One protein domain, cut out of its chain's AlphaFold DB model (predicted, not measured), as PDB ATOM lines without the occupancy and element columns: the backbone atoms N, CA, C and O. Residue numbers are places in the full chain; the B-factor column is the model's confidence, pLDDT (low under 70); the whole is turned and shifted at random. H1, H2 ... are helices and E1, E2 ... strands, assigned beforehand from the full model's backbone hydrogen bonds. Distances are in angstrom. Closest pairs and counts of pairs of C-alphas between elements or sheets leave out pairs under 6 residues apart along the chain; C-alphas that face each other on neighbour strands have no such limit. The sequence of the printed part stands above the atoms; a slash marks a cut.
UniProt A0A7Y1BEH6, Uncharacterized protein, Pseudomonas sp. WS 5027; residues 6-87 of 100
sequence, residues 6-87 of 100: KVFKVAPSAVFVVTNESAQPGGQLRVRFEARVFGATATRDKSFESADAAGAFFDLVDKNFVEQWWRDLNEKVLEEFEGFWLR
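This is residues 6 to 87 of the 100 residues of an uncharacterized protein of Pseudomonas sp. WS 5027 (UniProt A0A7Y1BEH6). A sheet of four antiparallel strands has two helices over one face and the other face bare, and the far end of the long second helix sticks out well past the sheet as an arm. H1 covers one end of that face and runs along the strands, while H2 crosses the other end slantwise and carries on into its free residues 78 to 87. The printed part has 82 residues, with four named strands and then two named helices along the chain, E1 E2 E3 E4 H1 H2; the sheet's order is E1 - E2 - E3 - E4, and the class is mixed, helices and strands. The whole is loose, with a radius of gyration of the C-alphas of 14.7 A and spans of 48 by 21 by 17 A, the arm adding to the length.

E1, residues 6 to 11, begins with C-alpha 6 at (223.811, 244.185, 234.806) and is 15.6 A long from first to last C-alpha. E2, residues 14 to 20, is 20.2 A long. E3, residues 30 to 37, measures 22.6 A, and E4, residues 40 to 47, measures 23.7 A, ending with C-alpha 47 at (219.761, 254.938, 247.724). H1, residues 51 to 60, is 14.3 A long. H2, residues 63 to 87, is 35.2 A long and ends with C-alpha 87 at (236.306, 276.419, 220.086).

The strands form a meander, each the antiparallel neighbour of the one before, with hairpins E1 and E2, E2 and E3, and E3 and E4. N 8 and O 16 are 2.8 A apart between E1 and E2, N 17 and O 34 are 2.7 A apart between E2 and E3, and N 33 and O 44 are 2.7 A apart between E3 and E4, each within hydrogen-bond range. The sheet is twisted, its C-alphas lying up to 4.4 A off the best plane. H1 and H2 are on the same face of the sheet, in two layers, helices on one face of a sheet. H1, at a height over the sheet of 7.7 A, lies over E2 and, only just, E3, with 3 C-alphas falling on it; it runs along the strands, at 12 degrees to E2 on the local plane. H1 touches E3, the closest C-alphas being those of Arg 30 and Ala 54, 6.1 A apart. H2, at a height over the sheet of 8.1 A, lies over E1, E2 and, only just, E3, with 3 C-alphas falling on it; it runs slantwise to the strands, at 47 degrees to E2 on the local plane. H2 touches E1, the closest C-alphas being those of Val 10 and Glu 67, 6.3 A apart. H1 and H2 are apart. Every O i to N i+4 pair is within hydrogen-bond range in H1, and 20 of 21 are in H2.

The two C-alphas farthest apart, those of Pro 25 and Leu 86, are 48.8 A apart. Without residues 78 to 87, which stand free, the body spans 33 by 21 by 18 A. The printed part has no cut and no long link; the link E2 to E3, 9 residues, is short, and the others are tight. The mean pLDDT of the printed part is 84.0, and residues 39 to 40, 76 to 77 and 79 to 87 are under 70.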
ATOM      1  N   LYS A   6     224.358 244.176 236.164       93.88
ATOM      2  CA  LYS A   6     223.811 244.185 234.806       93.88
ATOM      3  C   LYS A   6     224.718 245.034 233.926       93.88
ATOM      4  O   LYS A   6     225.086 246.143 234.304       93.88
ATOM      5  N   VAL A   7     225.080 244.518 232.755       93.12
ATOM      6  CA  VAL A   7     225.912 245.230 231.777       93.12
ATOM      7  C   VAL A   7     225.140 245.361 230.476       93.12
ATOM      8  O   VAL A   7     224.723 244.366 229.886       93.12
ATOM      9  N   PHE A   8     224.984 246.592 230.007       91.75
ATOM     10  CA  PHE A   8     224.271 246.933 228.788       91.75
ATOM     11  C   PHE A   8     225.224 247.610 227.809       91.75
ATOM     12  O   PHE A   8     225.867 248.610 228.123       91.75
ATOM     13  N   LYS A   9     225.308 247.074 226.593       90.00
ATOM     14  CA  LYS A   9     225.996 247.722 225.473       90.00
ATOM     15  C   LYS A   9     224.929 248.341 224.580       90.00
ATOM     16  O   LYS A   9     224.220 247.607 223.893       90.00
ATOM     17  N   VAL A  10     224.775 249.660 224.643       84.69
ATOM     18  CA  VAL A  10     223.727 250.381 223.893       84.69
ATOM     19  C   VAL A  10     224.238 250.930 222.560       84.69
ATOM     20  O   VAL A  10     223.457 251.097 221.631       84.69
ATOM     21  N   ALA A  11     225.552 251.133 222.432       82.00
ATOM     22  CA  ALA A  11     226.240 251.452 221.182       82.00
ATOM     23  C   ALA A  11     227.680 250.895 221.220       82.00
ATOM     24  O   ALA A  11     228.157 250.540 222.302       82.00
ATOM     25  N   PRO A  12     228.411 250.833 220.087       81.19
ATOM     26  CA  PRO A  12     229.792 250.334 220.058       81.19
ATOM     27  C   PRO A  12     230.733 251.015 221.064       81.19
ATOM     28  O   PRO A  12     231.594 250.354 221.639       81.19
ATOM     29  N   SER A  13     230.520 252.309 221.318       77.44
ATOM     30  CA  SER A  13     231.341 253.136 222.216       77.44
ATOM     31  C   SER A  13     230.632 253.528 223.517       77.44
ATOM     32  O   SER A  13     231.104 254.436 224.199       77.44
ATOM     33  N   ALA A  14     229.499 252.890 223.847       82.62
ATOM     34  CA  ALA A  14     228.682 253.227 225.011       82.62
ATOM     35  C   ALA A  14     228.307 251.967 225.809       82.62
ATOM     36  O   ALA A  14     227.482 251.147 225.383       82.62
ATOM     37  N   VAL A  15     228.934 251.820 226.976       89.88
ATOM     38  CA  VAL A  15     228.735 250.697 227.899       89.88
ATOM     39  C   VAL A  15     228.177 251.220 229.210       89.88
ATOM     40  O   VAL A  15     228.720 252.145 229.800       89.88
ATOM     41  N   PHE A  16     227.117 250.584 229.679       91.38
ATOM     42  CA  PHE A  16     226.418 250.927 230.901       91.38
ATOM     43  C   PHE A  16     226.464 249.748 231.857       91.38
ATOM     44  O   PHE A  16     226.204 248.607 231.474       91.38
ATOM     45  N   VAL A  17     226.795 250.020 233.107       93.19
ATOM     46  CA  VAL A  17     226.898 249.042 234.179       93.19
ATOM     47  C   VAL A  17     225.970 249.481 235.296       93.19
ATOM     48  O   VAL A  17     226.002 250.627 235.735       93.19
ATOM     49  N   VAL A  18     225.126 248.563 235.746       93.44
ATOM     50  CA  VAL A  18     224.210 248.773 236.861       93.44
ATOM     51  C   VAL A  18     224.545 247.742 237.919       93.44
ATOM     52  O   VAL A  18     224.578 246.547 237.637       93.44
ATOM     53  N   THR A  19     224.801 248.206 239.131       94.88
ATOM     54  CA  THR A  19     225.267 247.391 240.248       94.88
ATOM     55  C   THR A  19     224.300 247.550 241.406       94.88
ATOM     56  O   THR A  19     224.099 248.659 241.897       94.88
ATOM     57  N   ASN A  20     223.723 246.450 241.880       94.44
ATOM     58  CA  ASN A  20     223.007 246.434 243.147       94.44
ATOM     59  C   ASN A  20     223.996 246.166 244.284       94.44
ATOM     60  O   ASN A  20     224.342 245.018 244.561       94.44
ATOM     61  N   GLU A  21     224.454 247.224 244.951       93.19
ATOM     62  CA  GLU A  21     225.422 247.088 246.041       93.19
ATOM     63  C   GLU A  21     224.806 246.413 247.271       93.19
ATOM     64  O   GLU A  21     225.512 245.718 247.996       93.19
ATOM     65  N   SER A  22     223.483 246.497 247.454       91.44
ATOM     66  CA  SER A  22     222.790 245.865 248.589       91.44
ATOM     67  C   SER A  22     222.805 244.333 248.538       91.44
ATOM     68  O   SER A  22     222.567 243.672 249.546       91.44
ATOM     69  N   ALA A  23     223.090 243.757 247.364       89.12
ATOM     70  CA  ALA A  23     223.216 242.316 247.177       89.12
ATOM     71  C   ALA A  23     224.585 241.770 247.628       89.12
ATOM     72  O   ALA A  23     224.766 240.551 247.674       89.12
ATOM     73  N   GLN A  24     225.548 242.641 247.954       87.12
ATOM     74  CA  GLN A  24     226.873 242.248 248.429       87.12
ATOM     75  C   GLN A  24     226.930 242.212 249.968       87.12
ATOM     76  O   GLN A  24     226.316 243.057 250.626       87.12
ATOM     77  N   PRO A  25     227.686 241.279 250.582       84.06
ATOM     78  CA  PRO A  25     227.898 241.272 252.029       84.06
ATOM     79  C   PRO A  25     228.523 242.591 252.510       84.06
ATOM     80  O   PRO A  25     229.603 242.964 252.061       84.06
ATOM     81  N   GLY A  26     227.844 243.301 253.417       84.00
ATOM     82  CA  GLY A  26     228.289 244.615 253.905       84.00
ATOM     83  C   GLY A  26     228.153 245.759 252.890       84.00
ATOM     84  O   GLY A  26     228.696 246.839 253.115       84.00
ATOM     85  N   GLY A  27     227.455 245.529 251.775       85.31
ATOM     86  CA  GLY A  27     227.217 246.539 250.753       85.31
ATOM     87  C   GLY A  27     226.207 247.606 251.177       85.31
ATOM     88  O   GLY A  27     225.436 247.442 252.124       85.31
ATOM     89  N   GLN A  28     226.221 248.736 250.473       91.31
ATOM     90  CA  GLN A  28     225.312 249.850 250.742       91.31
ATOM     91  C   GLN A  28     223.915 249.566 250.176       91.31
ATOM     92  O   GLN A  28     223.778 248.907 249.148       91.31
ATOM     93  N   LEU A  29     222.868 250.111 250.805       93.19
ATOM     94  CA  LEU A  29     221.485 250.026 250.318       93.19
ATOM     95  C   LEU A  29     221.262 250.939 249.102       93.19
ATOM     96  O   LEU A  29     220.471 251.875 249.149       93.19
ATOM     97  N   ARG A  30     221.997 250.708 248.012       94.12
ATOM     98  CA  ARG A  30     221.922 251.519 246.797       94.12
ATOM     99  C   ARG A  30     222.099 250.697 245.529       94.12
ATOM    100  O   ARG A  30     222.753 249.653 245.520       94.12
ATOM    101  N   VAL A  31     221.551 251.230 244.444       93.94
ATOM    102  CA  VAL A  31     221.832 250.782 243.080       93.94
ATOM    103  C   VAL A  31     222.678 251.850 242.401       93.94
ATOM    104  O   VAL A  31     222.259 253.004 242.289       93.94
ATOM    105  N   ARG A  32     223.884 251.468 241.982       93.62
ATOM    106  CA  ARG A  32     224.843 252.329 241.294       93.62
ATOM    107  C   ARG A  32     224.756 252.111 239.792       93.62
ATOM    108  O   ARG A  32     224.709 250.982 239.322       93.62
ATOM    109  N   PHE A  33     224.798 253.203 239.059       91.38
ATOM    110  CA  PHE A  33     224.811 253.269 237.615       91.38
ATOM    111  C   PHE A  33     226.126 253.899 237.168       91.38
ATOM    112  O   PHE A  33     226.528 254.946 237.671       91.38
ATOM    113  N   GLU A  34     226.794 253.270 236.216       90.56
ATOM    114  CA  GLU A  34     228.021 253.759 235.603       90.56
ATOM    115  C   GLU A  34     227.869 253.676 234.088       90.56
ATOM    116  O   GLU A  34     227.573 252.616 233.546       90.56
ATOM    117  N   ALA A  35     228.066 254.792 233.401       85.88
ATOM    118  CA  ALA A  35     228.092 254.861 231.952       85.88
ATOM    119  C   ALA A  35     229.502 255.224 231.502       85.88
ATOM    120  O   ALA A  35     230.077 256.193 231.988       85.88
ATOM    121  N   ARG A  36     230.046 254.464 230.556       83.94
ATOM    122  CA  ARG A  36     231.303 254.756 229.868       83.94
ATOM    123  C   ARG A  36     230.989 255.031 228.412       83.94
ATOM    124  O   ARG A  36     230.568 254.123 227.693       83.94
ATOM    125  N   VAL A  37     231.175 256.277 227.995       76.75
ATOM    126  CA  VAL A  37     230.804 256.773 226.668       76.75
ATOM    127  C   VAL A  37     231.970 257.572 226.097       76.75
ATOM    128  O   VAL A  37     232.394 258.552 226.697       76.75
ATOM    129  N   PHE A  38     232.489 257.159 224.936       70.88
ATOM    130  CA  PHE A  38     233.589 257.852 224.237       70.88
ATOM    131  C   PHE A  38     234.807 258.177 225.134       70.88
ATOM    132  O   PHE A  38     235.454 259.204 224.970       70.88
ATOM    133  N   GLY A  39     235.124 257.291 226.084       68.12
ATOM    134  CA  GLY A  39     236.236 257.458 227.030       68.12
ATOM    135  C   GLY A  39     235.864 258.170 228.334       68.12
ATOM    136  O   GLY A  39     236.518 257.931 229.341       68.12
ATOM    137  N   ALA A  40     234.768 258.925 228.367       68.19
ATOM    138  CA  ALA A  40     234.304 259.607 229.568       68.19
ATOM    139  C   ALA A  40     233.362 258.730 230.412       68.19
ATOM    140  O   ALA A  40     232.670 257.843 229.900       68.19
ATOM    141  N   THR A  41     233.349 258.975 231.726       75.81
ATOM    142  CA  THR A  41     232.576 258.187 232.698       75.81
ATOM    143  C   THR A  41     231.553 259.056 233.429       75.81
ATOM    144  O   THR A  41     231.929 260.010 234.106       75.81
ATOM    145  N   ALA A  42     230.274 258.685 233.343       77.75
ATOM    146  CA  ALA A  42     229.203 259.225 234.179       77.75
ATOM    147  C   ALA A  42     228.812 258.216 235.253       77.75
ATOM    148  O   ALA A  42     228.703 257.017 234.988       77.75
ATOM    149  N   THR A  43     228.548 258.697 236.462       83.69
ATOM    150  CA  THR A  43     228.064 257.859 237.560       83.69
ATOM    151  C   THR A  43     226.848 258.481 238.206       83.69
ATOM    152  O   THR A  43     226.849 259.673 238.490       83.69
ATOM    153  N   ARG A  44     225.853 257.653 238.507       85.75
ATOM    154  CA  ARG A  44     224.663 258.035 239.262       85.75
ATOM    155  C   ARG A  44     224.332 256.935 240.252       85.75
ATOM    156  O   ARG A  44     224.528 255.759 239.960       85.75
ATOM    157  N   ASP A  45     223.796 257.282 241.405       91.94
ATOM    158  CA  ASP A  45     223.325 256.302 242.374       91.94
ATOM    159  C   ASP A  45     221.912 256.621 242.855       91.94
ATOM    160  O   ASP A  45     221.418 257.746 242.761       91.94
ATOM    161  N   LYS A  46     221.232 255.573 243.318       91.56
ATOM    162  CA  LYS A  46     219.943 255.671 243.988       91.56
ATOM    163  C   LYS A  46     219.989 254.856 245.267       91.56
ATOM    164  O   LYS A  46     220.139 253.636 245.214       91.56
ATOM    165  N   SER A  47     219.843 255.542 246.394       94.75
ATOM    166  CA  SER A  47     219.761 254.938 247.724       94.75
ATOM    167  C   SER A  47     218.335 254.487 248.047       94.75
ATOM    168  O   SER A  47     217.361 255.049 247.545       94.75
ATOM    169  N   PHE A  48     218.227 253.468 248.895       94.56
ATOM    170  CA  PHE A  48     216.989 252.820 249.315       94.56
ATOM    171  C   PHE A  48     216.993 252.581 250.825       94.56
ATOM    172  O   PHE A  48     218.044 252.483 251.454       94.56
ATOM    173  N   GLU A  49     215.803 252.430 251.397       93.25
ATOM    174  CA  GLU A  49     215.624 252.133 252.825       93.25
ATOM    175  C   GLU A  49     215.813 250.644 253.154       93.25
ATOM    176  O   GLU A  49     216.011 250.283 254.312       93.25
ATOM    177  N   SER A  50     215.771 249.759 252.149       93.19
ATOM    178  CA  SER A  50     215.933 248.314 252.331       93.19
ATOM    179  C   SER A  50     216.585 247.632 251.125       93.19
ATOM    180  O   SER A  50     216.521 248.119 249.992       93.19
ATOM    181  N   ALA A  51     217.196 246.467 251.368       91.56
ATOM    182  CA  ALA A  51     217.813 245.654 250.320       91.56
ATOM    183  C   ALA A  51     216.771 245.076 249.347       91.56
ATOM    184  O   ALA A  51     217.041 244.946 248.154       91.56
ATOM    185  N   ASP A  52     215.558 244.787 249.830       92.12
ATOM    186  CA  ASP A  52     214.465 244.304 248.983       92.12
ATOM    187  C   ASP A  52     213.960 245.397 248.035       92.12
ATOM    188  O   ASP A  52     213.724 245.119 246.861       92.12
ATOM    189  N   ALA A  53     213.872 246.653 248.493       92.94
ATOM    190  CA  ALA A  53     213.513 247.780 247.633       92.94
ATOM    191  C   ALA A  53     214.585 248.050 246.564       92.94
ATOM    192  O   ALA A  53     214.256 248.258 245.394       92.94
ATOM    193  N   ALA A  54     215.867 247.991 246.946       92.75
ATOM    194  CA  ALA A  54     216.979 248.105 246.006       92.75
ATOM    195  C   ALA A  54     216.981 246.958 244.980       92.75
ATOM    196  O   ALA A  54     217.172 247.202 243.791       92.75
ATOM    197  N   GLY A  55     216.718 245.724 245.422       92.50
ATOM    198  CA  GLY A  55     216.583 244.550 244.559       92.50
ATOM    199  C   GLY A  55     215.424 244.665 243.572       92.50
ATOM    200  O   GLY A  55     215.638 244.520 242.375       92.50
ATOM    201  N   ALA A  56     214.228 245.014 244.047       92.94
ATOM    202  CA  ALA A  56     213.060 245.192 243.189       92.94
ATOM    203  C   ALA A  56     213.285 246.291 242.140       92.94
ATOM    204  O   ALA A  56     212.955 246.114 240.970       92.94
ATOM    205  N   PHE A  57     213.895 247.415 242.530       93.56
ATOM    206  CA  PHE A  57     214.265 248.453 241.573       93.56
ATOM    207  C   PHE A  57     215.325 247.970 240.581       93.56
ATOM    208  O   PHE A  57     215.186 248.212 239.386       93.56
ATOM    209  N   PHE A  58     216.363 247.275 241.052       93.62
ATOM    210  CA  PHE A  58     217.388 246.706 240.186       93.62
ATOM    211  C   PHE A  58     216.788 245.753 239.151       93.62
ATOM    212  O   PHE A  58     217.171 245.819 237.986       93.62
ATOM    213  N   ASP A  59     215.825 244.917 239.537       92.69
ATOM    214  CA  ASP A  59     215.152 243.975 238.643       92.69
ATOM    215  C   ASP A  59     214.367 244.685 237.533       92.69
ATOM    216  O   ASP A  59     214.411 244.233 236.389       92.69
ATOM    217  N   LEU A  60     213.764 245.841 237.835       92.31
ATOM    218  CA  LEU A  60     213.077 246.696 236.856       92.31
ATOM    219  C   LEU A  60     214.024 247.375 235.857       92.31
ATOM    220  O   LEU A  60     213.571 247.810 234.801       92.31
ATOM    221  N   VAL A  61     215.320 247.493 236.168       91.06
ATOM    222  CA  VAL A  61     216.282 248.081 235.232       91.06
ATOM    223  C   VAL A  61     216.525 247.114 234.077       91.06
ATOM    224  O   VAL A  61     217.151 246.060 234.237       91.06
ATOM    225  N   ASP A  62     216.049 247.503 232.901       91.44
ATOM    226  CA  ASP A  62     216.172 246.760 231.658       91.44
ATOM    227  C   ASP A  62     216.900 247.577 230.579       91.44
ATOM    228  O   ASP A  62     217.402 248.682 230.808       91.44
ATOM    229  N   LYS A  63     216.979 247.012 229.370       88.00
ATOM    230  CA  LYS A  63     217.643 247.677 228.249       88.00
ATOM    231  C   LYS A  63     216.934 248.976 227.844       88.00
ATOM    232  O   LYS A  63     217.623 249.934 227.520       88.00
ATOM    233  N   ASN A  64     215.602 249.032 227.893       88.75
ATOM    234  CA  ASN A  64     214.839 250.220 227.499       88.75
ATOM    235  C   ASN A  64     215.107 251.392 228.447       88.75
ATOM    236  O   ASN A  64     215.318 252.517 227.997       88.75
ATOM    237  N   PHE A  65     215.162 251.118 229.753       88.00
ATOM    238  CA  PHE A  65     215.531 252.103 230.764       88.00
ATOM    239  C   PHE A  65     216.914 252.704 230.480       88.00
ATOM    240  O   PHE A  65     217.092 253.923 230.491       88.00
ATOM    241  N   VAL A  66     217.900 251.850 230.189       87.25
ATOM    242  CA  VAL A  66     219.278 252.285 229.929       87.25
ATOM    243  C   VAL A  66     219.416 252.986 228.576       87.25
ATOM    244  O   VAL A  66     220.176 253.941 228.466       87.25
ATOM    245  N   GLU A  67     218.663 252.575 227.557       87.69
ATOM    246  CA  GLU A  67     218.615 253.273 226.269       87.69
ATOM    247  C   GLU A  67     218.014 254.676 226.393       87.69
ATOM    248  O   GLU A  67     218.506 255.598 225.744       87.69
ATOM    249  N   GLN A  68     216.996 254.867 227.237       86.50
ATOM    250  CA  GLN A  68     216.473 256.204 227.513       86.50
ATOM    251  C   GLN A  68     217.517 257.064 228.228       86.50
ATOM    252  O   GLN A  68     217.788 258.178 227.793       86.50
ATOM    253  N   TRP A  69     218.169 256.521 229.261       83.50
ATOM    254  CA  TRP A  69     219.248 257.234 229.943       83.50
ATOM    255  C   TRP A  69     220.399 257.587 228.986       83.50
ATOM    256  O   TRP A  69     220.944 258.687 229.048       83.50
ATOM    257  N   TRP A  70     220.731 256.696 228.048       83.25
ATOM    258  CA  TRP A  70     221.691 256.983 226.986       83.25
ATOM    259  C   TRP A  70     221.255 258.146 226.096       83.25
ATOM    260  O   TRP A  70     222.088 258.991 225.801       83.25
ATOM    261  N   ARG A  71     219.986 258.225 225.683       83.00
ATOM    262  CA  ARG A  71     219.490 259.350 224.869       83.00
ATOM    263  C   ARG A  71     219.677 260.684 225.589       83.00
ATOM    264  O   ARG A  71     220.233 261.600 224.991       83.00
ATOM    265  N   ASP A  72     219.319 260.739 226.870       80.50
ATOM    266  CA  ASP A  72     219.454 261.944 227.696       80.50
ATOM    267  C   ASP A  72     220.933 262.338 227.899       80.50
ATOM    268  O   ASP A  72     221.282 263.518 227.910       80.50
ATOM    269  N   LEU A  73     221.833 261.356 228.049       76.19
ATOM    270  CA  LEU A  73     223.279 261.603 228.132       76.19
ATOM    271  C   LEU A  73     223.878 262.014 226.785       76.19
ATOM    272  O   LEU A  73     224.747 262.878 226.743       76.19
ATOM    273  N   ASN A  74     223.444 261.390 225.692       74.94
ATOM    274  CA  ASN A  74     223.967 261.634 224.355       74.94
ATOM    275  C   ASN A  74     223.660 263.057 223.884       74.94
ATOM    276  O   ASN A  74     224.513 263.667 223.254       74.94
ATOM    277  N   GLU A  75     222.488 263.599 224.220       73.44
ATOM    278  CA  GLU A  75     222.152 265.003 223.953       73.44
ATOM    279  C   GLU A  75     223.167 265.952 224.611       73.44
ATOM    280  O   GLU A  75     223.798 266.751 223.922       73.44
ATOM    281  N   LYS A  76     223.452 265.760 225.905       68.88
ATOM    282  CA  LYS A  76     224.466 266.543 226.634       68.88
ATOM    283  C   LYS A  76     225.881 266.354 226.076       68.88
ATOM    284  O   LYS A  76     226.650 267.307 225.994       68.88
ATOM    285  N   VAL A  77     226.245 265.126 225.692       69.25
ATOM    286  CA  VAL A  77     227.553 264.832 225.082       69.25
ATOM    287  C   VAL A  77     227.694 265.535 223.730       69.25
ATOM    288  O   VAL A  77     228.763 266.072 223.448       69.25
ATOM    289  N   LEU A  78     226.643 265.558 222.905       70.81
ATOM    290  CA  LEU A  78     226.649 266.243 221.611       70.81
ATOM    291  C   LEU A  78     226.766 267.763 221.771       70.81
ATOM    292  O   LEU A  78     227.596 268.359 221.088       70.81
ATOM    293  N   GLU A  79     226.024 268.373 222.700       67.69
ATOM    294  CA  GLU A  79     226.130 269.810 223.006       67.69
ATOM    295  C   GLU A  79     227.564 270.212 223.387       67.69
ATOM    296  O   GLU A  79     228.098 271.221 222.915       67.69
ATOM    297  N   GLU A  80     228.230 269.405 224.216       65.25
ATOM    298  CA  GLU A  80     229.618 269.668 224.589       65.25
ATOM    299  C   GLU A  80     230.580 269.458 223.424       65.25
ATOM    300  O   GLU A  80     231.477 270.280 223.225       65.25
ATOM    301  N   PHE A  81     230.385 268.406 222.627       66.06
ATOM    302  CA  PHE A  81     231.230 268.115 221.470       66.06
ATOM    303  C   PHE A  81     231.132 269.206 220.393       66.06
ATOM    304  O   PHE A  81     232.159 269.633 219.864       66.06
ATOM    305  N   GLU A  82     229.931 269.722 220.113       62.94
ATOM    306  CA  GLU A  82     229.731 270.890 219.243       62.94
ATOM    307  C   GLU A  82     230.436 272.128 219.808       62.94
ATOM    308  O   GLU A  82     231.149 272.834 219.088       62.94
ATOM    309  N   GLY A  83     230.321 272.353 221.118       59.16
ATOM    310  CA  GLY A  83     231.029 273.424 221.807       59.16
ATOM    311  C   GLY A  83     232.557 273.294 221.739       59.16
ATOM    312  O   GLY A  83     233.242 274.315 221.678       59.16
ATOM    313  N   PHE A  84     233.112 272.079 221.753       60.25
ATOM    314  CA  PHE A  84     234.549 271.838 221.574       60.25
ATOM    315  C   PHE A  84     234.987 272.074 220.129       60.25
ATOM    316  O   PHE A  84     235.954 272.799 219.894       60.25
ATOM    317  N   TRP A  85     234.246 271.529 219.160       56.66
ATOM    318  CA  TRP A  85     234.539 271.685 217.734       56.66
ATOM    319  C   TRP A  85     234.549 273.158 217.302       56.66
ATOM    320  O   TRP A  85     235.435 273.584 216.565       56.66
ATOM    321  N   LEU A  86     233.613 273.962 217.818       58.03
ATOM    322  CA  LEU A  86     233.543 275.402 217.549       58.03
ATOM    323  C   LEU A  86     234.667 276.214 218.220       58.03
ATOM    324  O   LEU A  86     234.964 277.317 217.762       58.03
ATOM    325  N   ARG A  87     235.283 275.705 219.296       58.81
ATOM    326  CA  ARG A  87     236.306 276.419 220.086       58.81
ATOM    327  C   ARG A  87     237.750 276.014 219.774       58.81
ATOM    328  O   ARG A  87     238.660 276.716 220.199       58.81
TER     329      ARG A  87